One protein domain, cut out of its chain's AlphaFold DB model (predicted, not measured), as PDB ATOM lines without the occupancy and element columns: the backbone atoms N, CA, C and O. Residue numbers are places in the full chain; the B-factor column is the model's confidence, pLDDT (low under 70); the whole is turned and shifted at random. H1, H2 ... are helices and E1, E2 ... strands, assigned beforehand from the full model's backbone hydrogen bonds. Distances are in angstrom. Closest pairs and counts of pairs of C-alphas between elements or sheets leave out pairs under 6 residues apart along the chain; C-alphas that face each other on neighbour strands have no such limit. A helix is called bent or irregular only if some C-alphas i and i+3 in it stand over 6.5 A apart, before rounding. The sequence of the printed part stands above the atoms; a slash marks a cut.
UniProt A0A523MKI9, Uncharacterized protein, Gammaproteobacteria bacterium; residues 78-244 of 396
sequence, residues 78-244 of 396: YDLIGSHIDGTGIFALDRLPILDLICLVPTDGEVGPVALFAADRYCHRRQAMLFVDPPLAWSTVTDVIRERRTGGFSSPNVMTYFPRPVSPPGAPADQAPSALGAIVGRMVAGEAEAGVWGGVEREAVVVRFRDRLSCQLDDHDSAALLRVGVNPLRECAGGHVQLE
ATOM      1  N   TYR A  78      -1.360 -38.883 -12.171       84.19
ATOM      2  CA  TYR A  78      -2.719 -38.516 -11.771       84.19
ATOM      3  C   TYR A  78      -3.040 -37.046 -12.030       84.19
ATOM      4  O   TYR A  78      -4.186 -36.739 -12.356       84.19
ATOM      5  N   ASP A  79      -2.051 -36.157 -11.961       85.44
ATOM      6  CA  ASP A  79      -2.220 -34.745 -12.314       85.44
ATOM      7  C   ASP A  79      -2.425 -34.585 -13.823       85.44
ATOM      8  O   ASP A  79      -3.263 -33.792 -14.265       85.44
ATOM      9  N   LEU A  80      -1.717 -35.393 -14.623       85.62
ATOM     10  CA  LEU A  80      -1.891 -35.421 -16.075       85.62
ATOM     11  C   LEU A  80      -3.253 -35.995 -16.479       85.62
ATOM     12  O   LEU A  80      -3.875 -35.503 -17.420       85.62
ATOM     13  N   ILE A  81      -3.746 -37.011 -15.770       89.69
ATOM     14  CA  ILE A  81      -5.090 -37.561 -15.990       89.69
ATOM     15  C   ILE A  81      -6.152 -36.539 -15.567       89.69
ATOM     16  O   ILE A  81      -7.052 -36.228 -16.345       89.69
ATOM     17  N   GLY A  82      -6.030 -35.995 -14.358       89.50
ATOM     18  CA  GLY A  82      -6.959 -35.031 -13.784       89.50
ATOM     19  C   GLY A  82      -8.369 -35.578 -13.540       89.50
ATOM     20  O   GLY A  82      -8.608 -36.783 -13.451       89.50
ATOM     21  N   SER A  83      -9.324 -34.658 -13.418       87.06
ATOM     22  CA  SER A  83     -10.735 -34.929 -13.129       87.06
ATOM     23  C   SER A  83     -11.612 -34.488 -14.294       87.06
ATOM     24  O   SER A  83     -11.572 -33.333 -14.718       87.06
ATOM     25  N   HIS A  84     -12.457 -35.398 -14.783       84.62
ATOM     26  CA  HIS A  84     -13.463 -35.081 -15.798       84.62
ATOM     27  C   HIS A  84     -14.517 -34.096 -15.277       84.62
ATOM     28  O   HIS A  84     -14.994 -33.252 -16.030       84.62
ATOM     29  N   ILE A  85     -14.890 -34.203 -13.997       86.88
ATOM     30  CA  ILE A  85     -15.914 -33.343 -13.383       86.88
ATOM     31  C   ILE A  85     -15.382 -31.916 -13.243       86.88
ATOM     32  O   ILE A  85     -16.075 -30.962 -13.589       86.88
ATOM     33  N   ASP A  86     -14.136 -31.780 -12.790       88.00
ATOM     34  CA  ASP A  86     -13.522 -30.474 -12.531       88.00
ATOM     35  C   ASP A  86     -12.848 -29.880 -13.782       88.00
ATOM     36  O   ASP A  86     -12.462 -28.709 -13.798       88.00
ATOM     37  N   GLY A  87     -12.715 -30.672 -14.852       89.69
ATOM     38  CA  GLY A  87     -12.078 -30.267 -16.103       89.69
ATOM     39  C   GLY A  87     -10.590 -29.959 -15.934       89.69
ATOM     40  O   GLY A  87     -10.118 -28.936 -16.436       89.69
ATOM     41  N   THR A  88      -9.870 -30.812 -15.203       91.62
ATOM     42  CA  THR A  88      -8.419 -30.708 -14.966       91.62
ATOM     43  C   THR A  88      -7.642 -31.799 -15.711       91.62
ATOM     44  O   THR A  88      -8.242 -32.698 -16.304       91.62
ATOM     45  N   GLY A  89      -6.306 -31.712 -15.723       91.00
ATOM     46  CA  GLY A  89      -5.447 -32.642 -16.464       91.00
ATOM     47  C   GLY A  89      -5.808 -32.688 -17.950       91.00
ATOM     48  O   GLY A  89      -6.084 -31.654 -18.565       91.00
ATOM     49  N   ILE A  90      -5.877 -33.887 -18.526       92.81
ATOM     50  CA  ILE A  90      -6.236 -34.078 -19.935       92.81
ATOM     51  C   ILE A  90      -7.675 -33.643 -20.244       92.81
ATOM     52  O   ILE A  90      -7.959 -33.193 -21.353       92.81
ATOM     53  N   PHE A  91      -8.581 -33.690 -19.262       93.44
ATOM     54  CA  PHE A  91      -9.969 -33.251 -19.434       93.44
ATOM     55  C   PHE A  91     -10.108 -31.729 -19.545       93.44
ATOM     56  O   PHE A  91     -11.130 -31.247 -20.032       93.44
ATOM     57  N   ALA A  92      -9.075 -30.951 -19.203       94.25
ATOM     58  CA  ALA A  92      -9.057 -29.516 -19.493       94.25
ATOM     59  C   ALA A  92      -9.192 -29.227 -21.003       94.25
ATOM     60  O   ALA A  92      -9.724 -28.183 -21.395       94.25
ATOM     61  N   LEU A  93      -8.771 -30.175 -21.852       94.75
ATOM     62  CA  LEU A  93      -8.882 -30.098 -23.308       94.75
ATOM     63  C   LEU A  93     -10.320 -30.266 -23.819       94.75
ATOM     64  O   LEU A  93     -10.583 -29.935 -24.974       94.75
ATOM     65  N   ASP A  94     -11.283 -30.692 -22.986       91.25
ATOM     66  CA  ASP A  94     -12.683 -30.832 -23.415       91.25
ATOM     67  C   ASP A  94     -13.327 -29.490 -23.800       91.25
ATOM     68  O   ASP A  94     -14.314 -29.469 -24.536       91.25
ATOM     69  N   ARG A  95     -12.721 -28.368 -23.388       89.88
ATOM     70  CA  ARG A  95     -13.108 -27.008 -23.794       89.88
ATOM     71  C   ARG A  95     -12.778 -26.694 -25.255       89.88
ATOM     72  O   ARG A  95     -13.316 -25.732 -25.801       89.88
ATOM     73  N   LEU A  96     -11.894 -27.467 -25.885       91.62
ATOM     74  CA  LEU A  96     -11.559 -27.308 -27.294       91.62
ATOM     75  C   LEU A  96     -12.621 -28.024 -28.144       91.62
ATOM     76  O   LEU A  96     -12.844 -29.220 -27.951       91.62
ATOM     77  N   PRO A  97     -13.281 -27.344 -29.099       85.12
ATOM     78  CA  PRO A  97     -14.303 -27.977 -29.936       85.12
ATOM     79  C   PRO A  97     -13.701 -28.976 -30.934       85.12
ATOM     80  O   PRO A  97     -14.348 -29.952 -31.314       85.12
ATOM     81  N   ILE A  98     -12.457 -28.735 -31.352       87.19
ATOM     82  CA  ILE A  98     -11.694 -29.566 -32.280       87.19
ATOM     83  C   ILE A  98     -10.357 -29.868 -31.614       87.19
ATOM     84  O   ILE A  98      -9.696 -28.964 -31.102       87.19
ATOM     85  N   LEU A  99      -9.996 -31.147 -31.589       91.75
ATOM     86  CA  LEU A  99      -8.746 -31.638 -31.034       91.75
ATOM     87  C   LEU A  99      -8.284 -32.812 -31.890       91.75
ATOM     88  O   LEU A  99      -8.881 -33.881 -31.820       91.75
ATOM     89  N   ASP A 100      -7.247 -32.596 -32.694       89.56
ATOM     90  CA  ASP A 100      -6.776 -33.601 -33.653       89.56
ATOM     91  C   ASP A 100      -5.535 -34.347 -33.153       89.56
ATOM     92  O   ASP A 100      -5.403 -35.549 -33.379       89.56
ATOM     93  N   LEU A 101      -4.621 -33.650 -32.467       92.69
ATOM     94  CA  LEU A 101      -3.333 -34.185 -32.019       92.69
ATOM     95  C   LEU A 101      -3.055 -33.776 -30.570       92.69
ATOM     96  O   LEU A 101      -3.257 -32.621 -30.197       92.69
ATOM     97  N   ILE A 102      -2.522 -34.705 -29.780       94.94
ATOM     98  CA  ILE A 102      -2.005 -34.464 -28.430       94.94
ATOM     99  C   ILE A 102      -0.551 -34.930 -28.386       94.94
ATOM    100  O   ILE A 102      -0.255 -36.059 -28.768       94.94
ATOM    101  N   CYS A 103       0.350 -34.076 -27.903       93.12
ATOM    102  CA  CYS A 103       1.733 -34.448 -27.603       93.12
ATOM    103  C   CYS A 103       1.902 -34.542 -26.088       93.12
ATOM    104  O   CYS A 103       1.659 -33.556 -25.393       93.12
ATOM    105  N   LEU A 104       2.336 -35.694 -25.582       89.44
ATOM    106  CA  LEU A 104       2.744 -35.830 -24.186       89.44
ATOM    107  C   LEU A 104       4.247 -35.606 -24.090       89.44
ATOM    108  O   LEU A 104       5.037 -36.477 -24.453       89.44
ATOM    109  N   VAL A 105       4.618 -34.415 -23.626       82.56
ATOM    110  CA  VAL A 105       6.009 -34.005 -23.433       82.56
ATOM    111  C   VAL A 105       6.269 -33.967 -21.927       82.56
ATOM    112  O   VAL A 105       5.715 -33.092 -21.258       82.56
ATOM    113  N   PRO A 106       7.041 -34.913 -21.367       70.38
ATOM    114  CA  PRO A 106       7.359 -34.891 -19.947       70.38
ATOM    115  C   PRO A 106       8.264 -33.693 -19.633       70.38
ATOM    116  O   PRO A 106       9.247 -33.449 -20.334       70.38
ATOM    117  N   THR A 107       7.929 -32.942 -18.586       67.19
ATOM    118  CA  THR A 107       8.781 -31.877 -18.034       67.19
ATOM    119  C   THR A 107       9.942 -32.467 -17.239       67.19
ATOM    120  O   THR A 107      11.080 -32.023 -17.363       67.19
ATOM    121  N   ASP A 108       9.658 -33.527 -16.490       65.81
ATOM    122  CA  ASP A 108      10.548 -34.234 -15.588       65.81
ATOM    123  C   ASP A 108      10.295 -35.748 -15.700       65.81
ATOM    124  O   ASP A 108       9.202 -36.252 -15.464       65.81
ATOM    125  N   GLY A 109      11.321 -36.499 -16.105       70.50
ATOM    126  CA  GLY A 109      11.249 -37.960 -16.198       70.50
ATOM    127  C   GLY A 109      10.491 -38.501 -17.419       70.50
ATOM    128  O   GLY A 109      10.737 -38.105 -18.561       70.50
ATOM    129  N   GLU A 110       9.642 -39.500 -17.187       78.44
ATOM    130  CA  GLU A 110       8.895 -40.236 -18.210       78.44
ATOM    131  C   GLU A 110       7.418 -40.296 -17.822       78.44
ATOM    132  O   GLU A 110       7.089 -40.440 -16.647       78.44
ATOM    133  N   VAL A 111       6.534 -40.211 -18.818       83.56
ATOM    134  CA  VAL A 111       5.098 -40.415 -18.615       83.56
ATOM    135  C   VAL A 111       4.870 -41.851 -18.161       83.56
ATOM    136  O   VAL A 111       5.224 -42.793 -18.874       83.56
ATOM    137  N   GLY A 112       4.266 -42.034 -16.992       86.25
ATOM    138  CA  GLY A 112       3.980 -43.364 -16.492       86.25
ATOM    139  C   GLY A 112       2.867 -44.064 -17.286       86.25
ATOM    140  O   GLY A 112       2.117 -43.461 -18.068       86.25
ATOM    141  N   PRO A 113       2.739 -45.392 -17.116       86.69
ATOM    142  CA  PRO A 113       1.823 -46.194 -17.917       86.69
ATOM    143  C   PRO A 113       0.358 -45.800 -17.703       86.69
ATOM    144  O   PRO A 113      -0.430 -45.877 -18.643       86.69
ATOM    145  N   VAL A 114      -0.029 -45.368 -16.496       87.94
ATOM    146  CA  VAL A 114      -1.430 -45.033 -16.187       87.94
ATOM    147  C   VAL A 114      -1.847 -43.780 -16.954       87.94
ATOM    148  O   VAL A 114      -2.904 -43.779 -17.591       87.94
ATOM    149  N   ALA A 115      -0.990 -42.758 -16.966       88.88
ATOM    150  CA  ALA A 115      -1.191 -41.555 -17.764       88.88
ATOM    151  C   ALA A 115      -1.235 -41.859 -19.269       88.88
ATOM    152  O   ALA A 115      -2.131 -41.378 -19.964       88.88
ATOM    153  N   LEU A 116      -0.338 -42.718 -19.767       91.94
ATOM    154  CA  LEU A 116      -0.326 -43.132 -21.173       91.94
ATOM    155  C   LEU A 116      -1.636 -43.826 -21.590       91.94
ATOM    156  O   LEU A 116      -2.222 -43.468 -22.613       91.94
ATOM    157  N   PHE A 117      -2.128 -44.788 -20.800       91.94
ATOM    158  CA  PHE A 117      -3.396 -45.476 -21.080       91.94
ATOM    159  C   PHE A 117      -4.597 -44.528 -21.029       91.94
ATOM    160  O   PHE A 117      -5.499 -44.617 -21.868       91.94
ATOM    161  N   ALA A 118      -4.627 -43.621 -20.051       92.62
ATOM    162  CA  ALA A 118      -5.688 -42.630 -19.941       92.62
ATOM    163  C   ALA A 118      -5.690 -41.673 -21.139       92.62
ATOM    164  O   ALA A 118      -6.752 -41.401 -21.700       92.62
ATOM    165  N   ALA A 119      -4.510 -41.225 -21.574       94.88
ATOM    166  CA  ALA A 119      -4.363 -40.365 -22.735       94.88
ATOM    167  C   ALA A 119      -4.751 -41.061 -24.042       94.88
ATOM    168  O   ALA A 119      -5.484 -40.481 -24.837       94.88
ATOM    169  N   ASP A 120      -4.346 -42.318 -24.245       94.31
ATOM    170  CA  ASP A 120      -4.764 -43.110 -25.408       94.31
ATOM    171  C   ASP A 120      -6.290 -43.262 -25.457       94.31
ATOM    172  O   ASP A 120      -6.925 -42.992 -26.481       94.31
ATOM    173  N   ARG A 121      -6.915 -43.594 -24.320       93.12
ATOM    174  CA  ARG A 121      -8.376 -43.690 -24.217       93.12
ATOM    175  C   ARG A 121      -9.062 -42.351 -24.488       93.12
ATOM    176  O   ARG A 121     -10.091 -42.321 -25.168       93.12
ATOM    177  N   TYR A 122      -8.520 -41.256 -23.962       94.19
ATOM    178  CA  TYR A 122      -9.040 -39.916 -24.210       94.19
ATOM    179  C   TYR A 122      -8.954 -39.566 -25.702       94.19
ATOM    180  O   TYR A 122      -9.962 -39.182 -26.297       94.19
ATOM    181  N   CYS A 123      -7.799 -39.799 -26.330       94.81
ATOM    182  CA  CYS A 123      -7.594 -39.632 -27.765       94.81
ATOM    183  C   CYS A 123      -8.561 -40.487 -28.589       94.81
ATOM    184  O   CYS A 123      -9.146 -39.995 -29.550       94.81
ATOM    185  N   HIS A 124      -8.812 -41.735 -28.191       90.62
ATOM    186  CA  HIS A 124      -9.799 -42.591 -28.848       90.62
ATOM    187  C   HIS A 124     -11.215 -42.000 -28.818       90.62
ATOM    188  O   HIS A 124     -11.882 -41.998 -29.849       90.62
ATOM    189  N   ARG A 125     -11.653 -41.456 -27.673       89.38
ATOM    190  CA  ARG A 125     -12.973 -40.812 -27.505       89.38
ATOM    191  C   ARG A 125     -13.096 -39.475 -28.243       89.38
ATOM    192  O   ARG A 125     -14.200 -39.048 -28.562       89.38
ATOM    193  N   ARG A 126     -11.980 -38.767 -28.424       91.81
ATOM    194  CA  ARG A 126     -11.932 -37.438 -29.054       91.81
ATOM    195  C   ARG A 126     -11.571 -37.489 -30.536       91.81
ATOM    196  O   ARG A 126     -11.501 -36.438 -31.162       91.81
ATOM    197  N   GLN A 127     -11.371 -38.687 -31.086       93.06
ATOM    198  CA  GLN A 127     -10.894 -38.932 -32.441       93.06
ATOM    199  C   GLN A 127      -9.570 -38.197 -32.712       93.06
ATOM    200  O   GLN A 127      -9.379 -37.603 -33.767       93.06
ATOM    201  N   ALA A 128      -8.657 -38.241 -31.742       94.06
ATOM    202  CA  ALA A 128      -7.348 -37.605 -31.806       94.06
ATOM    203  C   ALA A 128      -6.219 -38.645 -31.899       94.06
ATOM    204  O   ALA A 128      -6.373 -39.797 -31.480       94.06
ATOM    205  N   MET A 129      -5.070 -38.224 -32.423       94.25
ATOM    206  CA  MET A 129      -3.812 -38.969 -32.330       94.25
ATOM    207  C   MET A 129      -3.012 -38.525 -31.106       94.25
ATOM    208  O   MET A 129      -2.916 -37.336 -30.807       94.25
ATOM    209  N   LEU A 130      -2.378 -39.484 -30.445       96.12
ATOM    210  CA  LEU A 130      -1.430 -39.285 -29.362       96.12
ATOM    211  C   LEU A 130       0.006 -39.446 -29.874       96.12
ATOM    212  O   LEU A 130       0.334 -40.427 -30.539       96.12
ATOM    213  N   PHE A 131       0.875 -38.514 -29.510       95.56
ATOM    214  CA  PHE A 131       2.304 -38.548 -29.796       95.56
ATOM    215  C   PHE A 131       3.068 -38.575 -28.478       95.56
ATOM    216  O   PHE A 131       2.855 -37.711 -27.624       95.56
ATOM    217  N   VAL A 132       3.928 -39.576 -28.306       94.50
ATOM    218  CA  VAL A 132       4.650 -39.827 -27.052       94.50
ATOM    219  C   VAL A 132       6.132 -40.039 -27.308       94.50
ATOM    220  O   VAL A 132       6.532 -40.634 -28.316       94.50
ATOM    221  N   ASP A 133       6.949 -39.554 -26.376       92.62
ATOM    222  CA  ASP A 133       8.381 -39.794 -26.418       92.62
ATOM    223  C   ASP A 133       8.684 -41.283 -26.184       92.62
ATOM    224  O   ASP A 133       7.898 -41.981 -25.536       92.62
ATOM    225  N   PRO A 134       9.810 -41.789 -26.711       92.56
ATOM    226  CA  PRO A 134      10.214 -43.173 -26.499       92.56
ATOM    227  C   PRO A 134      10.526 -43.416 -25.010       92.56
ATOM    228  O   PRO A 134      11.100 -42.527 -24.373       92.56
ATOM    229  N   PRO A 135      10.240 -44.601 -24.447       90.81
ATOM    230  CA  PRO A 135      10.616 -44.935 -23.074       90.81
ATOM    231  C   PRO A 135      12.103 -44.729 -22.756       90.81
ATOM    232  O   PRO A 135      12.963 -44.990 -23.601       90.81
ATOM    233  N   LEU A 136      12.446 -44.300 -21.532       88.56
ATOM    234  CA  LEU A 136      13.850 -44.128 -21.104       88.56
ATOM    235  C   LEU A 136      14.623 -45.454 -21.112       88.56
ATOM    236  O   LEU A 136      15.836 -45.466 -21.306       88.56
ATOM    237  N   ALA A 137      13.921 -46.573 -20.925       90.12
ATOM    238  CA  ALA A 137      14.501 -47.912 -20.958       90.12
ATOM    239  C   ALA A 137      14.949 -48.353 -22.367       90.12
ATOM    240  O   ALA A 137      15.655 -49.356 -22.499       90.12
ATOM    241  N   TRP A 138      14.548 -47.643 -23.429       93.69
ATOM    242  CA  TRP A 138      14.987 -47.947 -24.789       93.69
ATOM    243  C   TRP A 138      16.372 -47.359 -25.029       93.69
ATOM    244  O   TRP A 138      16.523 -46.185 -25.356       93.69
ATOM    245  N   SER A 139      17.393 -48.203 -24.888       93.44
ATOM    246  CA  SER A 139      18.781 -47.840 -25.193       93.44
ATOM    247  C   SER A 139      19.254 -48.411 -26.530       93.44
ATOM    248  O   SER A 139      20.075 -47.806 -27.218       93.44
ATOM    249  N   THR A 140      18.697 -49.555 -26.930       96.81
ATOM    250  CA  THR A 140      19.027 -50.258 -28.171       96.81
ATOM    251  C   THR A 140      17.766 -50.669 -28.921       96.81
ATOM    252  O   THR A 140      16.709 -50.874 -28.326       96.81
ATOM    253  N   VAL A 141      17.892 -50.912 -30.226       97.38
ATOM    254  CA  VAL A 141      16.809 -51.460 -31.064       97.38
ATOM    255  C   VAL A 141      16.277 -52.791 -30.516       97.38
ATOM    256  O   VAL A 141      15.081 -53.072 -30.589       97.38
ATOM    257  N   THR A 142      17.142 -53.598 -29.895       97.06
ATOM    258  CA  THR A 142      16.737 -54.858 -29.256       97.06
ATOM    259  C   THR A 142      15.810 -54.623 -28.063       97.06
ATOM    260  O   THR A 142      14.852 -55.379 -27.895       97.06
ATOM    261  N   ASP A 143      16.045 -53.577 -27.266       96.50
ATOM    262  CA  ASP A 143      15.161 -53.215 -26.151       96.50
ATOM    263  C   ASP A 143      13.772 -52.833 -26.663       96.50
ATOM    264  O   ASP A 143      12.777 -53.372 -26.172       96.50
ATOM    265  N   VAL A 144      13.726 -52.000 -27.712       96.38
ATOM    266  CA  VAL A 144      12.481 -51.592 -28.375       96.38
ATOM    267  C   VAL A 144      11.712 -52.816 -28.865       96.38
ATOM    268  O   VAL A 144      10.549 -53.014 -28.523       96.38
ATOM    269  N   ILE A 145      12.358 -53.686 -29.646       94.69
ATOM    270  CA  ILE A 145      11.707 -54.870 -30.226       94.69
ATOM    271  C   ILE A 145      11.222 -55.821 -29.131       94.69
ATOM    272  O   ILE A 145      10.126 -56.375 -29.253       94.69
ATOM    273  N   ARG A 146      12.023 -56.033 -28.079       94.94
ATOM    274  CA  ARG A 146      11.655 -56.883 -26.943       94.94
ATOM    275  C   ARG A 146      10.393 -56.343 -26.285       94.94
ATOM    276  O   ARG A 146       9.406 -57.073 -26.228       94.94
ATOM    277  N   GLU A 147      10.395 -55.078 -25.870       92.94
ATOM    278  CA  GLU A 147       9.245 -54.472 -25.198       92.94
ATOM    279  C   GLU A 147       8.013 -54.434 -26.103       92.94
ATOM    280  O   GLU A 147       6.946 -54.868 -25.691       92.94
ATOM    281  N   ARG A 148       8.136 -54.027 -27.369       91.88
ATOM    282  CA  ARG A 148       6.989 -53.985 -28.290       91.88
ATOM    283  C   ARG A 148       6.378 -55.365 -28.560       91.88
ATOM    284  O   ARG A 148       5.190 -55.459 -28.867       91.88
ATOM    285  N   ARG A 149       7.157 -56.451 -28.458       88.88
ATOM    286  CA  ARG A 149       6.661 -57.831 -28.629       88.88
ATOM    287  C   ARG A 149       6.009 -58.387 -27.368       88.88
ATOM    288  O   ARG A 149       4.967 -59.040 -27.480       88.88
ATOM    289  N   THR A 150       6.625 -58.167 -26.206       89.19
ATOM    290  CA  THR A 150       6.176 -58.727 -24.918       89.19
ATOM    291  C   THR A 150       5.216 -57.813 -24.162       89.19
ATOM    292  O   THR A 150       4.476 -58.279 -23.302       89.19
ATOM    293  N   GLY A 151       5.232 -56.522 -24.470       83.44
ATOM    294  CA  GLY A 151       4.396 -55.497 -23.871       83.44
ATOM    295  C   GLY A 151       2.940 -55.608 -24.313       83.44
ATOM    296  O   GLY A 151       2.620 -56.039 -25.426       83.44
ATOM    297  N   GLY A 152       2.046 -55.210 -23.408       83.12
ATOM    298  CA  GLY A 152       0.601 -55.212 -23.643       83.12
ATOM    299  C   GLY A 152       0.079 -53.964 -24.357       83.12
ATOM    300  O   GLY A 152      -1.055 -53.974 -24.828       83.12
ATOM    301  N   PHE A 153       0.876 -52.895 -24.454       88.62
ATOM    302  CA  PHE A 153       0.421 -51.626 -25.021       88.62
ATOM    303  C   PHE A 153       0.457 -51.645 -26.550       88.62
ATOM    304  O   PHE A 153       1.501 -51.851 -27.171       88.62
ATOM    305  N   SER A 154      -0.688 -51.413 -27.179       88.75
ATOM    306  CA  SER A 154      -0.826 -51.332 -28.629       88.75
ATOM    307  C   SER A 154      -2.021 -50.461 -28.949       88.75
ATOM    308  O   SER A 154      -3.133 -50.799 -28.552       88.75
ATOM    309  N   SER A 155      -1.813 -49.400 -29.718       90.56
ATOM    310  CA  SER A 155      -2.902 -48.519 -30.121       90.56
ATOM    311  C   SER A 155      -2.684 -47.976 -31.529       90.56
ATOM    312  O   SER A 155      -1.592 -47.485 -31.827       90.56
ATOM    313  N   PRO A 156      -3.717 -48.011 -32.393       89.94
ATOM    314  CA  PRO A 156      -3.662 -47.377 -33.703       89.94
ATOM    315  C   PRO A 156      -3.673 -45.848 -33.606       89.94
ATOM    316  O   PRO A 156      -3.449 -45.191 -34.609       89.94
ATOM    317  N   ASN A 157      -3.943 -45.266 -32.434       92.50
ATOM    318  CA  ASN A 157      -3.991 -43.817 -32.245       92.50
ATOM    319  C   ASN A 157      -2.698 -43.247 -31.667       92.50
ATOM    320  O   ASN A 157      -2.647 -42.052 -31.406       92.50
ATOM    321  N   VAL A 158      -1.673 -44.071 -31.445       94.56
ATOM    322  CA  VAL A 158      -0.440 -43.631 -30.788       94.56
ATOM    323  C   VAL A 158       0.722 -43.715 -31.762       94.56
ATOM    324  O   VAL A 158       0.871 -44.700 -32.480       94.56
ATOM    325  N   MET A 159       1.563 -42.691 -31.766       93.94
ATOM    326  CA  MET A 159       2.829 -42.649 -32.479       93.94
ATOM    327  C   MET A 159       3.960 -42.449 -31.476       93.94
ATOM    328  O   MET A 159       3.880 -41.602 -30.587       93.94
ATOM    329  N   THR A 160       5.030 -43.213 -31.664       95.00
ATOM    330  CA  THR A 160       6.319 -42.954 -31.030       95.00
ATOM    331  C   THR A 160       7.435 -43.102 -32.057       95.00
ATOM    332  O   THR A 160       7.215 -43.549 -33.193       95.00
ATOM    333  N   TYR A 161       8.640 -42.727 -31.656       95.56
ATOM    334  CA  TYR A 161       9.838 -42.811 -32.471       95.56
ATOM    335  C   TYR A 161      10.968 -43.496 -31.697       95.56
ATOM    336  O   TYR A 161      10.792 -43.897 -30.552       95.56
ATOM    337  N   PHE A 162      12.114 -43.709 -32.327       96.81
ATOM    338  CA  PHE A 162      13.353 -44.125 -31.669       96.81
ATOM    339  C   PHE A 162      14.512 -43.776 -32.604       96.81
ATOM    340  O   PHE A 162      14.360 -44.002 -33.805       96.81
ATOM    341  N   PRO A 163      15.653 -43.251 -32.125       95.69
ATOM    342  CA  PRO A 163      16.105 -43.094 -30.739       95.69
ATOM    343  C   PRO A 163      15.620 -41.811 -30.058       95.69
ATOM    344  O   PRO A 163      15.132 -40.894 -30.718       95.69
ATOM    345  N   ARG A 164      15.791 -41.733 -28.729       91.69
ATOM    346  CA  ARG A 164      15.558 -40.487 -27.980       91.69
ATOM    347  C   ARG A 164      16.635 -39.450 -28.303       91.69
ATOM    348  O   ARG A 164      17.799 -39.815 -28.487       91.69
ATOM    349  N   PRO A 165      16.289 -38.156 -28.301       90.62
ATOM    350  CA  PRO A 165      17.272 -37.092 -28.228       90.62
ATOM    351  C   PRO A 165      18.077 -37.154 -26.929       90.62
ATOM    352  O   PRO A 165      17.593 -37.628 -25.903       90.62
ATOM    353  N   VAL A 166      19.295 -36.629 -26.962       87.19
ATOM    354  CA  VAL A 166      20.177 -36.481 -25.806       87.19
ATOM    355  C   VAL A 166      20.711 -35.059 -25.787       87.19
ATOM    356  O   VAL A 166      21.275 -34.577 -26.776       87.19
ATOM    357  N   SER A 167      20.540 -34.398 -24.644       78.25
ATOM    358  CA  SER A 167      20.964 -33.019 -24.454       78.25
ATOM    359  C   SER A 167      22.482 -32.904 -24.613       78.25
ATOM    360  O   SER A 167      23.225 -33.774 -24.144       78.25
ATOM    361  N   PRO A 168      22.982 -31.836 -25.252       74.81
ATOM    362  CA  PRO A 168      24.414 -31.617 -25.357       74.81
ATOM    363  C   PRO A 168      25.035 -31.379 -23.969       74.81
ATOM    364  O   PRO A 168      24.356 -30.893 -23.058       74.81
ATOM    365  N   PRO A 169      26.343 -31.648 -23.797       75.06
ATOM    366  CA  PRO A 169      27.046 -31.336 -22.557       75.06
ATOM    367  C   PRO A 169      26.872 -29.861 -22.162       75.06
ATOM    368  O   PRO A 169      27.109 -28.967 -22.975       75.06
ATOM    369  N   GLY A 170      26.470 -29.609 -20.912       72.12
ATOM    370  CA  GLY A 170      26.249 -28.258 -20.382       72.12
ATOM    371  C   GLY A 170      24.858 -27.668 -20.643       72.12
ATOM    372  O   GLY A 170      24.635 -26.503 -20.317       72.12
ATOM    373  N   ALA A 171      23.926 -28.438 -21.217       70.19
ATOM    374  CA  ALA A 171      22.515 -28.066 -21.223       70.19
ATOM    375  C   ALA A 171      21.944 -28.036 -19.786       70.19
ATOM    376  O   ALA A 171      22.399 -28.814 -18.941       70.19
ATOM    377  N   PRO A 172      20.958 -27.163 -19.502       67.75
ATOM    378  CA  PRO A 172      20.197 -27.203 -18.256       67.75
ATOM    379  C   PRO A 172      19.648 -28.613 -17.989       67.75
ATOM    380  O   PRO A 172      19.159 -29.273 -18.905       67.75
ATOM    381  N   ALA A 173      19.780 -29.094 -16.751       62.88
ATOM    382  CA  ALA A 173      19.409 -30.462 -16.368       62.88
ATOM    383  C   ALA A 173      17.888 -30.674 -16.226       62.88
ATOM    384  O   ALA A 173      17.444 -31.795 -16.008       62.88
ATOM    385  N   ASP A 174      17.105 -29.603 -16.324       60.69
ATOM    386  CA  ASP A 174      15.680 -29.524 -16.003       60.69
ATOM    387  C   ASP A 174      14.750 -29.749 -17.207       60.69
ATOM    388  O   ASP A 174      13.538 -29.618 -17.065       60.69
ATOM    389  N   GLN A 175      15.276 -30.098 -18.387       63.28
ATOM    390  CA  GLN A 175      14.452 -30.415 -19.560       63.28
ATOM    391  C   GLN A 175      14.917 -31.704 -20.233       63.28
ATOM    392  O   GLN A 175      16.016 -31.779 -20.796       63.28
ATOM    393  N   ALA A 176      14.049 -32.719 -20.212       72.06
ATOM    394  CA  ALA A 176      14.224 -33.903 -21.037       72.06
ATOM    395  C   ALA A 176      14.095 -33.500 -22.522       72.06
ATOM    396  O   ALA A 176      13.085 -32.910 -22.913       72.06
ATOM    397  N   PRO A 177      15.099 -33.782 -23.368       81.75
ATOM    398  CA  PRO A 177      15.060 -33.370 -24.762       81.75
ATOM    399  C   PRO A 177      14.020 -34.216 -25.516       81.75
ATOM    400  O   PRO A 177      13.980 -35.443 -25.404       81.75
ATOM    401  N   SER A 178      13.174 -33.549 -26.301       88.56
ATOM    402  CA  SER A 178      12.077 -34.165 -27.051       88.56
ATOM    403  C   SER A 178      12.059 -33.663 -28.490       88.56
ATOM    404  O   SER A 178      12.185 -32.465 -28.751       88.56
ATOM    405  N   ALA A 179      11.870 -34.576 -29.444       90.25
ATOM    406  CA  ALA A 179      11.686 -34.236 -30.853       90.25
ATOM    407  C   ALA A 179      10.205 -34.075 -31.239       90.25
ATOM    408  O   ALA A 179       9.919 -33.628 -32.353       90.25
ATOM    409  N   LEU A 180       9.259 -34.394 -30.341       91.56
ATOM    410  CA  LEU A 180       7.827 -34.446 -30.659       91.56
ATOM    411  C   LEU A 180       7.293 -33.135 -31.221       91.56
ATOM    412  O   LEU A 180       6.690 -33.133 -32.289       91.56
ATOM    413  N   GLY A 181       7.540 -32.019 -30.530       89.44
ATOM    414  CA  GLY A 181       7.021 -30.716 -30.949       89.44
ATOM    415  C   GLY A 181       7.504 -30.321 -32.346       89.44
ATOM    416  O   GLY A 181       6.719 -29.836 -33.160       89.44
ATOM    417  N   ALA A 182       8.774 -30.593 -32.660       90.19
ATOM    418  CA  ALA A 182       9.338 -30.324 -33.979       90.19
ATOM    419  C   ALA A 182       8.733 -31.241 -35.053       90.19
ATOM    420  O   ALA A 182       8.310 -30.757 -36.105       90.19
ATOM    421  N   ILE A 183       8.662 -32.550 -34.782       91.56
ATOM    422  CA  ILE A 183       8.099 -33.559 -35.691       91.56
ATOM    423  C   ILE A 183       6.634 -33.235 -36.001       91.56
ATOM    424  O   ILE A 183       6.266 -33.084 -37.166       91.56
ATOM    425  N   VAL A 184       5.808 -33.075 -34.967       90.81
ATOM    426  CA  VAL A 184       4.371 -32.810 -35.107       90.81
ATOM    427  C   VAL A 184       4.130 -31.441 -35.734       90.81
ATOM    428  O   VAL A 184       3.311 -31.325 -36.644       90.81
ATOM    429  N   GLY A 185       4.897 -30.420 -35.344       90.06
ATOM    430  CA  GLY A 185       4.833 -29.101 -35.971       90.06
ATOM    431  C   GLY A 185       5.116 -29.154 -37.474       90.06
ATOM    432  O   GLY A 185       4.398 -28.538 -38.262       90.06
ATOM    433  N   ARG A 186       6.109 -29.946 -37.904       88.62
ATOM    434  CA  ARG A 186       6.402 -30.141 -39.331       88.62
ATOM    435  C   ARG A 186       5.313 -30.935 -40.049       88.62
ATOM    436  O   ARG A 186       4.994 -30.585 -41.184       88.62
ATOM    437  N   MET A 187       4.737 -31.955 -39.409       85.38
ATOM    438  CA  MET A 187       3.596 -32.697 -39.959       85.38
ATOM    439  C   MET A 187       2.408 -31.764 -40.225       85.38
ATOM    440  O   MET A 187       1.900 -31.742 -41.342       85.38
ATOM    441  N   VAL A 188       2.014 -30.953 -39.239       84.75
ATOM    442  CA  VAL A 188       0.890 -30.005 -39.357       84.75
ATOM    443  C   VAL A 188       1.175 -28.918 -40.395       84.75
ATOM    444  O   VAL A 188       0.318 -28.613 -41.221       84.75
ATOM    445  N   ALA A 189       2.393 -28.366 -40.418       83.50
ATOM    446  CA  ALA A 189       2.788 -27.402 -41.447       83.50
ATOM    447  C   ALA A 189       2.660 -27.997 -42.858       83.50
ATOM    448  O   ALA A 189       2.237 -27.315 -43.788       83.50
ATOM    449  N   GLY A 190       2.980 -29.285 -43.008       75.50
ATOM    450  CA  GLY A 190       2.825 -29.989 -44.271       75.50
ATOM    451  C   GLY A 190       1.369 -30.165 -44.716       75.50
ATOM    452  O   GLY A 190       1.117 -30.237 -45.916       75.50
ATOM    453  N   GLU A 191       0.414 -30.213 -43.792       74.44
ATOM    454  CA  GLU A 191      -1.014 -30.317 -44.119       74.44
ATOM    455  C   GLU A 191      -1.622 -28.984 -44.527       74.44
ATOM    456  O   GLU A 191      -2.482 -28.959 -45.399       74.44
ATOM    457  N   ALA A 192      -1.161 -27.867 -43.962       70.25
ATOM    458  CA  ALA A 192      -1.619 -26.544 -44.390       70.25
ATOM    459  C   ALA A 192      -1.365 -26.298 -45.891       70.25
ATOM    460  O   ALA A 192      -2.097 -25.551 -46.535       70.25
ATOM    461  N   GLU A 193      -0.345 -26.949 -46.457       66.25
ATOM    462  CA  GLU A 193       0.010 -26.857 -47.874       66.25
ATOM    463  C   GLU A 193      -0.783 -27.818 -48.776       66.25
ATOM    464  O   GLU A 193      -0.929 -27.543 -49.965       66.25
ATOM    465  N   ALA A 194      -1.250 -28.956 -48.248       65.75
ATOM    466  CA  ALA A 194      -1.730 -30.086 -49.055       65.75
ATOM    467  C   ALA A 194      -3.098 -30.655 -48.615       65.75
ATOM    468  O   ALA A 194      -3.601 -31.599 -49.221       65.75
ATOM    469  N   GLY A 195      -3.706 -30.103 -47.564       66.88
ATOM    470  CA  GLY A 195      -4.850 -30.688 -46.864       66.88
ATOM    471  C   GLY A 195      -4.454 -31.863 -45.960       66.88
ATOM    472  O   GLY A 195      -3.355 -32.412 -46.056       66.88
ATOM    473  N   VAL A 196      -5.376 -32.283 -45.084       65.56
ATOM    474  CA  VAL A 196      -5.178 -33.411 -44.144       65.56
ATOM    475  C   VAL A 196      -4.843 -34.715 -44.888       65.56
ATOM    476  O   VAL A 196      -4.058 -35.531 -44.411       65.56
ATOM    477  N   TRP A 197      -5.393 -34.902 -46.093       65.38
ATOM    478  CA  TRP A 197      -5.141 -36.078 -46.933       65.38
ATOM    479  C   TRP A 197      -3.903 -35.949 -47.834       65.38
ATOM    480  O   TRP A 197      -3.286 -36.962 -48.149       65.38
ATOM    481  N   GLY A 198      -3.463 -34.740 -48.198       56.78
ATOM    482  CA  GLY A 198      -2.240 -34.560 -48.992       56.78
ATOM    483  C   GLY A 198      -0.951 -34.890 -48.229       56.78
ATOM    484  O   GLY A 198       0.093 -35.130 -48.832       56.78
ATOM    485  N   GLY A 199      -1.019 -34.973 -46.894       54.28
ATOM    486  CA  GLY A 199       0.063 -35.476 -46.043       54.28
ATOM    487  C   GLY A 199       0.248 -37.001 -46.080       54.28
ATOM    488  O   GLY A 199       1.294 -37.490 -45.663       54.28
ATOM    489  N   VAL A 200      -0.727 -37.758 -46.603       53.28
ATOM    490  CA  VAL A 200      -0.693 -39.234 -46.679       53.28
ATOM    491  C   VAL A 200       0.380 -39.736 -47.664       53.28
ATOM    492  O   VAL A 200       0.820 -40.882 -47.578       53.28
ATOM    493  N   GLU A 201       0.827 -38.876 -48.585       51.50
ATOM    494  CA  GLU A 201       1.796 -39.201 -49.642       51.50
ATOM    495  C   GLU A 201       3.190 -38.586 -49.435       51.50
ATOM    496  O   GLU A 201       4.076 -38.790 -50.262       51.50
ATOM    497  N   ARG A 202       3.426 -37.839 -48.347       58.16
ATOM    498  CA  ARG A 202       4.728 -37.189 -48.118       58.16
ATOM    499  C   ARG A 202       5.729 -38.153 -47.466       58.16
ATOM    500  O   ARG A 202       5.464 -38.724 -46.414       58.16
ATOM    501  N   GLU A 203       6.889 -38.299 -48.111       59.44
ATOM    502  CA  GLU A 203       7.878 -39.366 -47.869       59.44
ATOM    503  C   GLU A 203       8.720 -39.235 -46.588       59.44
ATOM    504  O   GLU A 203       9.243 -40.243 -46.118       59.44
ATOM    505  N   ALA A 204       8.883 -38.038 -46.009       72.50
ATOM    506  CA  ALA A 204       9.770 -37.858 -44.856       72.50
ATOM    507  C   ALA A 204       9.463 -36.595 -44.039       72.50
ATOM    508  O   ALA A 204       9.339 -35.494 -44.586       72.50
ATOM    509  N   VAL A 205       9.424 -36.727 -42.710       88.00
ATOM    510  CA  VAL A 205       9.364 -35.578 -41.795       88.00
ATOM    511  C   VAL A 205      10.786 -35.213 -41.392       88.00
ATOM    512  O   VAL A 205      11.374 -35.833 -40.510       88.00
ATOM    513  N   VAL A 206      11.340 -34.201 -42.060       91.31
ATOM    514  CA  VAL A 206      12.679 -33.670 -41.772       91.31
ATOM    515  C   VAL A 206      12.558 -32.398 -40.948       91.31
ATOM    516  O   VAL A 206      11.863 -31.457 -41.343       91.31
ATOM    517  N   VAL A 207      13.247 -32.358 -39.811       90.88
ATOM    518  CA  VAL A 207      13.231 -31.223 -38.885       90.88
ATOM    519  C   VAL A 207      14.643 -30.808 -38.521       90.88
ATOM    520  O   VAL A 207      15.546 -31.634 -38.394       90.88
ATOM    521  N   ARG A 208      14.851 -29.502 -38.360       88.62
ATOM    522  CA  ARG A 208      16.116 -28.983 -37.838       88.62
ATOM    523  C   ARG A 208      16.234 -29.387 -36.375       88.62
ATOM    524  O   ARG A 208      15.293 -29.187 -35.610       88.62
ATOM    525  N   PHE A 209      17.386 -29.919 -35.992       83.38
ATOM    526  CA  PHE A 209      17.563 -30.520 -34.682       83.38
ATOM    527  C   PHE A 209      18.929 -30.173 -34.106       83.38
ATOM    528  O   PHE A 209      19.959 -30.319 -34.763       83.38
ATOM    529  N   ARG A 210      18.929 -29.631 -32.888       80.94
ATOM    530  CA  ARG A 210      20.159 -29.198 -32.213       80.94
ATOM    531  C   ARG A 210      20.827 -30.350 -31.469       80.94
ATOM    532  O   ARG A 210      22.056 -30.389 -31.405       80.94
ATOM    533  N   ASP A 211      20.016 -31.233 -30.908       83.88
ATOM    534  CA  ASP A 211      20.474 -32.306 -30.039       83.88
ATOM    535  C   ASP A 211      20.996 -33.487 -30.861       83.88
ATOM    536  O   ASP A 211      20.860 -33.537 -32.089       83.88
ATOM    537  N   ARG A 212      21.652 -34.425 -30.182       87.62
ATOM    538  CA  ARG A 212      22.089 -35.689 -30.785       87.62
ATOM    539  C   ARG A 212      21.082 -36.777 -30.474       87.62
ATOM    540  O   ARG A 212      20.356 -36.675 -29.489       87.62
ATOM    541  N   LEU A 213      21.049 -37.819 -31.288       92.25
ATOM    542  CA  LEU A 213      20.270 -39.015 -30.974       92.25
ATOM    543  C   LEU A 213      21.085 -39.974 -30.099       92.25
ATOM    544  O   LEU A 213      22.311 -40.038 -30.201       92.25
ATOM    545  N   SER A 214      20.403 -40.722 -29.228       91.56
ATOM    546  CA  SER A 214      21.040 -41.629 -28.263       91.56
ATOM    547  C   SER A 214      21.820 -42.771 -28.918       91.56
ATOM    548  O   SER A 214      22.766 -43.290 -28.328       91.56
ATOM    549  N   CYS A 215      21.456 -43.151 -30.141       93.88
ATOM    550  CA  CYS A 215      22.225 -44.062 -30.978       93.88
ATOM    551  C   CYS A 215      22.037 -43.721 -32.462       93.88
ATOM    552  O   CYS A 215      21.167 -42.938 -32.831       93.88
ATOM    553  N   GLN A 216      22.864 -44.307 -33.321       94.19
ATOM    554  CA  GLN A 216      22.682 -44.245 -34.770       94.19
ATOM    555  C   GLN A 216      21.945 -45.503 -35.230       94.19
ATOM    556  O   GLN A 216      22.112 -46.556 -34.616       94.19
ATOM    557  N   LEU A 217      21.142 -45.382 -36.286       96.25
ATOM    558  CA  LEU A 217      20.387 -46.495 -36.864       96.25
ATOM    559  C   LEU A 217      20.875 -46.787 -38.282       96.25
ATOM    560  O   LEU A 217      21.058 -45.865 -39.092       96.25
ATOM    561  N   ASP A 218      21.050 -48.071 -38.579       95.38
ATOM    562  CA  ASP A 218      21.217 -48.555 -39.945       95.38
ATOM    563  C   ASP A 218      19.865 -48.928 -40.587       95.38
ATOM    564  O   ASP A 218      18.801 -48.856 -39.968       95.38
ATOM    565  N   ASP A 219      19.890 -49.306 -41.864       94.06
ATOM    566  CA  ASP A 219      18.660 -49.613 -42.599       94.06
ATOM    567  C   ASP A 219      17.983 -50.908 -42.095       94.06
ATOM    568  O   ASP A 219      16.763 -51.074 -42.227       94.06
ATOM    569  N   HIS A 220      18.746 -51.832 -41.495       96.06
ATOM    570  CA  HIS A 220      18.204 -53.056 -40.904       96.06
ATOM    571  C   HIS A 220      17.426 -52.744 -39.623       96.06
ATOM    572  O   HIS A 220      16.300 -53.229 -39.450       96.06
ATOM    573  N   ASP A 221      18.002 -51.899 -38.771       96.44
ATOM    574  CA  ASP A 221      17.384 -51.362 -37.567       96.44
ATOM    575  C   ASP A 221      16.092 -50.619 -37.904       96.44
ATOM    576  O   ASP A 221      15.037 -50.928 -37.337       96.44
ATOM    577  N   SER A 222      16.135 -49.713 -38.889       93.81
ATOM    578  CA  SER A 222      14.956 -48.971 -39.345       93.81
ATOM    579  C   SER A 222      13.821 -49.907 -39.766       93.81
ATOM    580  O   SER A 222      12.685 -49.788 -39.296       93.81
ATOM    581  N   ALA A 223      14.122 -50.910 -40.595       92.25
ATOM    582  CA  ALA A 223      13.129 -51.889 -41.026       92.25
ATOM    583  C   ALA A 223      12.573 -52.723 -39.856       92.25
ATOM    584  O   ALA A 223      11.410 -53.139 -39.884       92.25
ATOM    585  N   ALA A 224      13.382 -53.007 -38.834       93.56
ATOM    586  CA  ALA A 224      12.957 -53.762 -37.662       93.56
ATOM    587  C   ALA A 224      12.027 -52.962 -36.742       93.56
ATOM    588  O   ALA A 224      11.023 -53.519 -36.289       93.56
ATOM    589  N   LEU A 225      12.314 -51.678 -36.528       94.44
ATOM    590  CA  LEU A 225      11.482 -50.758 -35.748       94.44
ATOM    591  C   LEU A 225      10.105 -50.550 -36.395       94.44
ATOM    592  O   LEU A 225       9.078 -50.695 -35.726       94.44
ATOM    593  N   LEU A 226      10.061 -50.335 -37.714       91.50
ATOM    594  CA  LEU A 226       8.800 -50.141 -38.440       91.50
ATOM    595  C   LEU A 226       7.860 -51.349 -38.308       91.50
ATOM    596  O   LEU A 226       6.654 -51.180 -38.130       91.50
ATOM    597  N   ARG A 227       8.400 -52.578 -38.308       89.50
ATOM    598  CA  ARG A 227       7.609 -53.813 -38.112       89.50
ATOM    599  C   ARG A 227       6.948 -53.910 -36.736       89.50
ATOM    600  O   ARG A 227       5.993 -54.670 -36.587       89.50
ATOM    601  N   VAL A 228       7.456 -53.192 -35.735       91.19
ATOM    602  CA  VAL A 228       6.910 -53.182 -34.367       91.19
ATOM    603  C   VAL A 228       6.150 -51.890 -34.031       91.19
ATOM    604  O   VAL A 228       5.766 -51.684 -32.874       91.19
ATOM    605  N   GLY A 229       5.883 -51.052 -35.040       90.94
ATOM    606  CA  GLY A 229       5.102 -49.822 -34.893       90.94
ATOM    607  C   GLY A 229       5.875 -48.683 -34.229       90.94
ATOM    608  O   GLY A 229       5.292 -47.915 -33.470       90.94
ATOM    609  N   VAL A 230       7.191 -48.613 -34.457       94.50
ATOM    610  CA  VAL A 230       8.061 -47.533 -33.969       94.50
ATOM    611  C   VAL A 230       8.751 -46.879 -35.161       94.50
ATOM    612  O   VAL A 230       9.296 -47.571 -36.019       94.50
ATOM    613  N   ASN A 231       8.713 -45.550 -35.224       94.75
ATOM    614  CA  ASN A 231       9.276 -44.789 -36.340       94.75
ATOM    615  C   ASN A 231      10.766 -44.488 -36.094       94.75
ATOM    616  O   ASN A 231      11.087 -43.855 -35.084       94.75
ATOM    617  N   PRO A 232      11.685 -44.905 -36.979       95.62
ATOM    618  CA  PRO A 232      13.093 -44.547 -36.865       95.62
ATOM    619  C   PRO A 232      13.293 -43.035 -36.978       95.62
ATOM    620  O   PRO A 232      12.711 -42.388 -37.843       95.62
ATOM    621  N   LEU A 233      14.140 -42.470 -36.128       96.00
ATOM    622  CA  LEU A 233      14.609 -41.094 -36.219       96.00
ATOM    623  C   LEU A 233      16.106 -41.139 -36.526       96.00
ATOM    624  O   LEU A 233      16.867 -41.750 -35.782       96.00
ATOM    625  N   ARG A 234      16.545 -40.533 -37.630       94.38
ATOM    626  CA  ARG A 234      17.954 -40.569 -38.054       94.38
ATOM    627  C   ARG A 234      18.512 -39.179 -38.233       94.38
ATOM    628  O   ARG A 234      17.818 -38.282 -38.700       94.38
ATOM    629  N   GLU A 235      19.780 -39.008 -37.885       92.19
ATOM    630  CA  GLU A 235      20.495 -37.767 -38.160       92.19
ATOM    631  C   GLU A 235      20.768 -37.630 -39.664       92.19
ATOM    632  O   GLU A 235      21.189 -38.566 -40.343       92.19
ATOM    633  N   CYS A 236      20.538 -36.429 -40.182       89.56
ATOM    634  CA  CYS A 236      20.787 -36.043 -41.562       89.56
ATOM    635  C   CYS A 236      21.843 -34.934 -41.627       89.56
ATOM    636  O   CYS A 236      22.184 -34.279 -40.635       89.56
ATOM    637  N   ALA A 237      22.337 -34.675 -42.838       86.25
ATOM    638  CA  ALA A 237      23.287 -33.599 -43.077       86.25
ATOM    639  C   ALA A 237      22.757 -32.229 -42.602       86.25
ATOM    640  O   ALA A 237      21.562 -31.926 -42.639       86.25
ATOM    641  N   GLY A 238      23.675 -31.368 -42.158       85.94
ATOM    642  CA  GLY A 238      23.351 -29.989 -41.784       85.94
ATOM    643  C   GLY A 238      22.593 -29.826 -40.461       85.94
ATOM    644  O   GLY A 238      21.976 -28.783 -40.266       85.94
ATOM    645  N   GLY A 239      22.631 -30.815 -39.560       86.62
ATOM    646  CA  GLY A 239      21.975 -30.719 -38.248       86.62
ATOM    647  C   GLY A 239      20.456 -30.859 -38.336       86.62
ATOM    648  O   GLY A 239      19.714 -30.096 -37.716       86.62
ATOM    649  N   HIS A 240      19.999 -31.798 -39.158       91.62
ATOM    650  CA  HIS A 240      18.597 -32.183 -39.238       91.62
ATOM    651  C   HIS A 240      18.437 -33.604 -38.715       91.62
ATOM    652  O   HIS A 240      19.396 -34.373 -38.707       91.62
ATOM    653  N   VAL A 241      17.223 -33.955 -38.313       93.38
ATOM    654  CA  VAL A 241      16.811 -35.347 -38.155       93.38
ATOM    655  C   VAL A 241      15.630 -35.625 -39.067       93.38
ATOM    656  O   VAL A 241      14.809 -34.741 -39.329       93.38
ATOM    657  N   GLN A 242      15.555 -36.853 -39.550       93.56
ATOM    658  CA  GLN A 242      14.475 -37.355 -40.374       93.56
ATOM    659  C   GLN A 242      13.757 -38.465 -39.627       93.56
ATOM    660  O   GLN A 242      14.375 -39.451 -39.223       93.56
ATOM    661  N   LEU A 243      12.450 -38.297 -39.462       93.56
ATOM    662  CA  LEU A 243      11.568 -39.391 -39.099       93.56
ATOM    663  C   LEU A 243      11.323 -40.235 -40.352       93.56
ATOM    664  O   LEU A 243      10.835 -39.726 -41.368       93.56
ATOM    665  N   GLU A 244      11.674 -41.508 -40.275       89.69
ATOM    666  CA  GLU A 244      11.433 -42.487 -41.321       89.69
ATOM    667  C   GLU A 244      10.140 -43.258 -41.049       89.69
ATOM    668  O   GLU A 244       9.813 -43.616 -39.916       89.69
TER     669      GLU A 244
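This is residues 78 to 244 of the 396 residues of an uncharacterized protein of Gammaproteobacteria bacterium (UniProt A0A523MKI9). A pair of parallel strands, E1 and E2, lies near the middle, and the first part of the long helix H5 fits between this pair and a three-stranded sheet, E3, E5 and E4. H3 packs on the strand pair, with H1 and H2 next to it at one end of the domain, while H6 packs on strand E4 at the edge of the three-stranded sheet and H4 lies side by side with H6. The far part of H5 turns away at a kink near residue 194, and a long stretch without named elements, residues 151 to 179, joins H4 to H5. The printed part has 167 residues with six named helices and five named strands, in the order H1 H2 E1 H3 E2 H4 H5 E3 H6 E4 E5; the class is mixed, helices and strands, and the larger sheet, in the order E3, E5, E4, is antiparallel. The whole is compact, with a radius of gyration of the C-alphas of 16.3 A and spans of 47 by 36 by 36 A.

H1, residues 78 to 81, touches H2, residues 89 to 95, the closest C-alphas being those of Leu 80 and Gly 89, 4.5 A apart. H3, residues 113 to 126, touches H1 with residues 114 to 119 alone; the closest C-alphas are those of Ile 81 and Ala 115, 5.9 A apart. H2 and H3 are close but not clearly touching, with the C-alphas of Ile 90 and Ala 119 7.1 A apart, and run the same way at a shallow tilt of 12 degrees. E1, residues 101 to 104, and E2, residues 129 to 132, are parallel neighbours, with N 102 and O 129 2.9 A apart and N 131 and O 102 2.8 A apart, both within hydrogen-bond range. E1, H3 and E2 form a strand-helix-strand unit, two parallel neighbour strands with a helix between them along the chain, and its crossover is right-handed. The closest C-alphas of H3 and E2 are those of Cys 123 and Met 129, 6.0 A apart. H5, residues 180 to 201, has its Leu 180 C-alpha 6.8 A from that of Cys 103 in E1. H5 is on the sheet of E3, residues 205 to 208, E5, residues 240 to 243, and E4, residues 231 to 236, in two layers, a helix on one face of a sheet. Its height over the sheet is 5.5 A, and it lies over E3, slantwise to the strands at 37 degrees on the local plane. N 207 of E3 and O 241 of E5 are within hydrogen-bond range at 2.9 A, as are N 236 of E4 and O 240 of E5 at 2.8 A; E4 and E5 form a hairpin. H6, residues 219 to 227, only grazes this sheet, and it touches H4, residues 141 to 150, the same way at a shallow tilt of 18 degrees, the closest C-alphas being those of Val 141 and Asp 221, 6.5 A apart. In H3, H4 and H6 every O i to N i+4 pair is within hydrogen-bond range; in H5 11 of 18 are, in H2 0 of 3, with 3 of its 4 O i to N i+3 pairs within range, and H1 is too short for an O i to N i+4 pair.

H1 begins at C-alpha 78, (-2.719, -38.516, -11.771). H3 is 19.7 A long, H4 14.3 A and E4 15.4 A. H5, 20.5 A from C-alpha 180 at (7.827, -34.446, -30.659) to C-alpha 201, is irregular, with C-alphas 193 and 196 9.2 A apart. E5 ends at C-alpha 243, (11.568, -39.391, -39.099).

The C-alphas of Ile 85 and Ala 237 are the two farthest apart, at 49.2 A. The printed part has no cut, and the link from H4 to H5, 29 residues, is long. The mean pLDDT of the printed part is 86.7; residues 107 to 108, 172 to 175 and 193 to 203 are under 70.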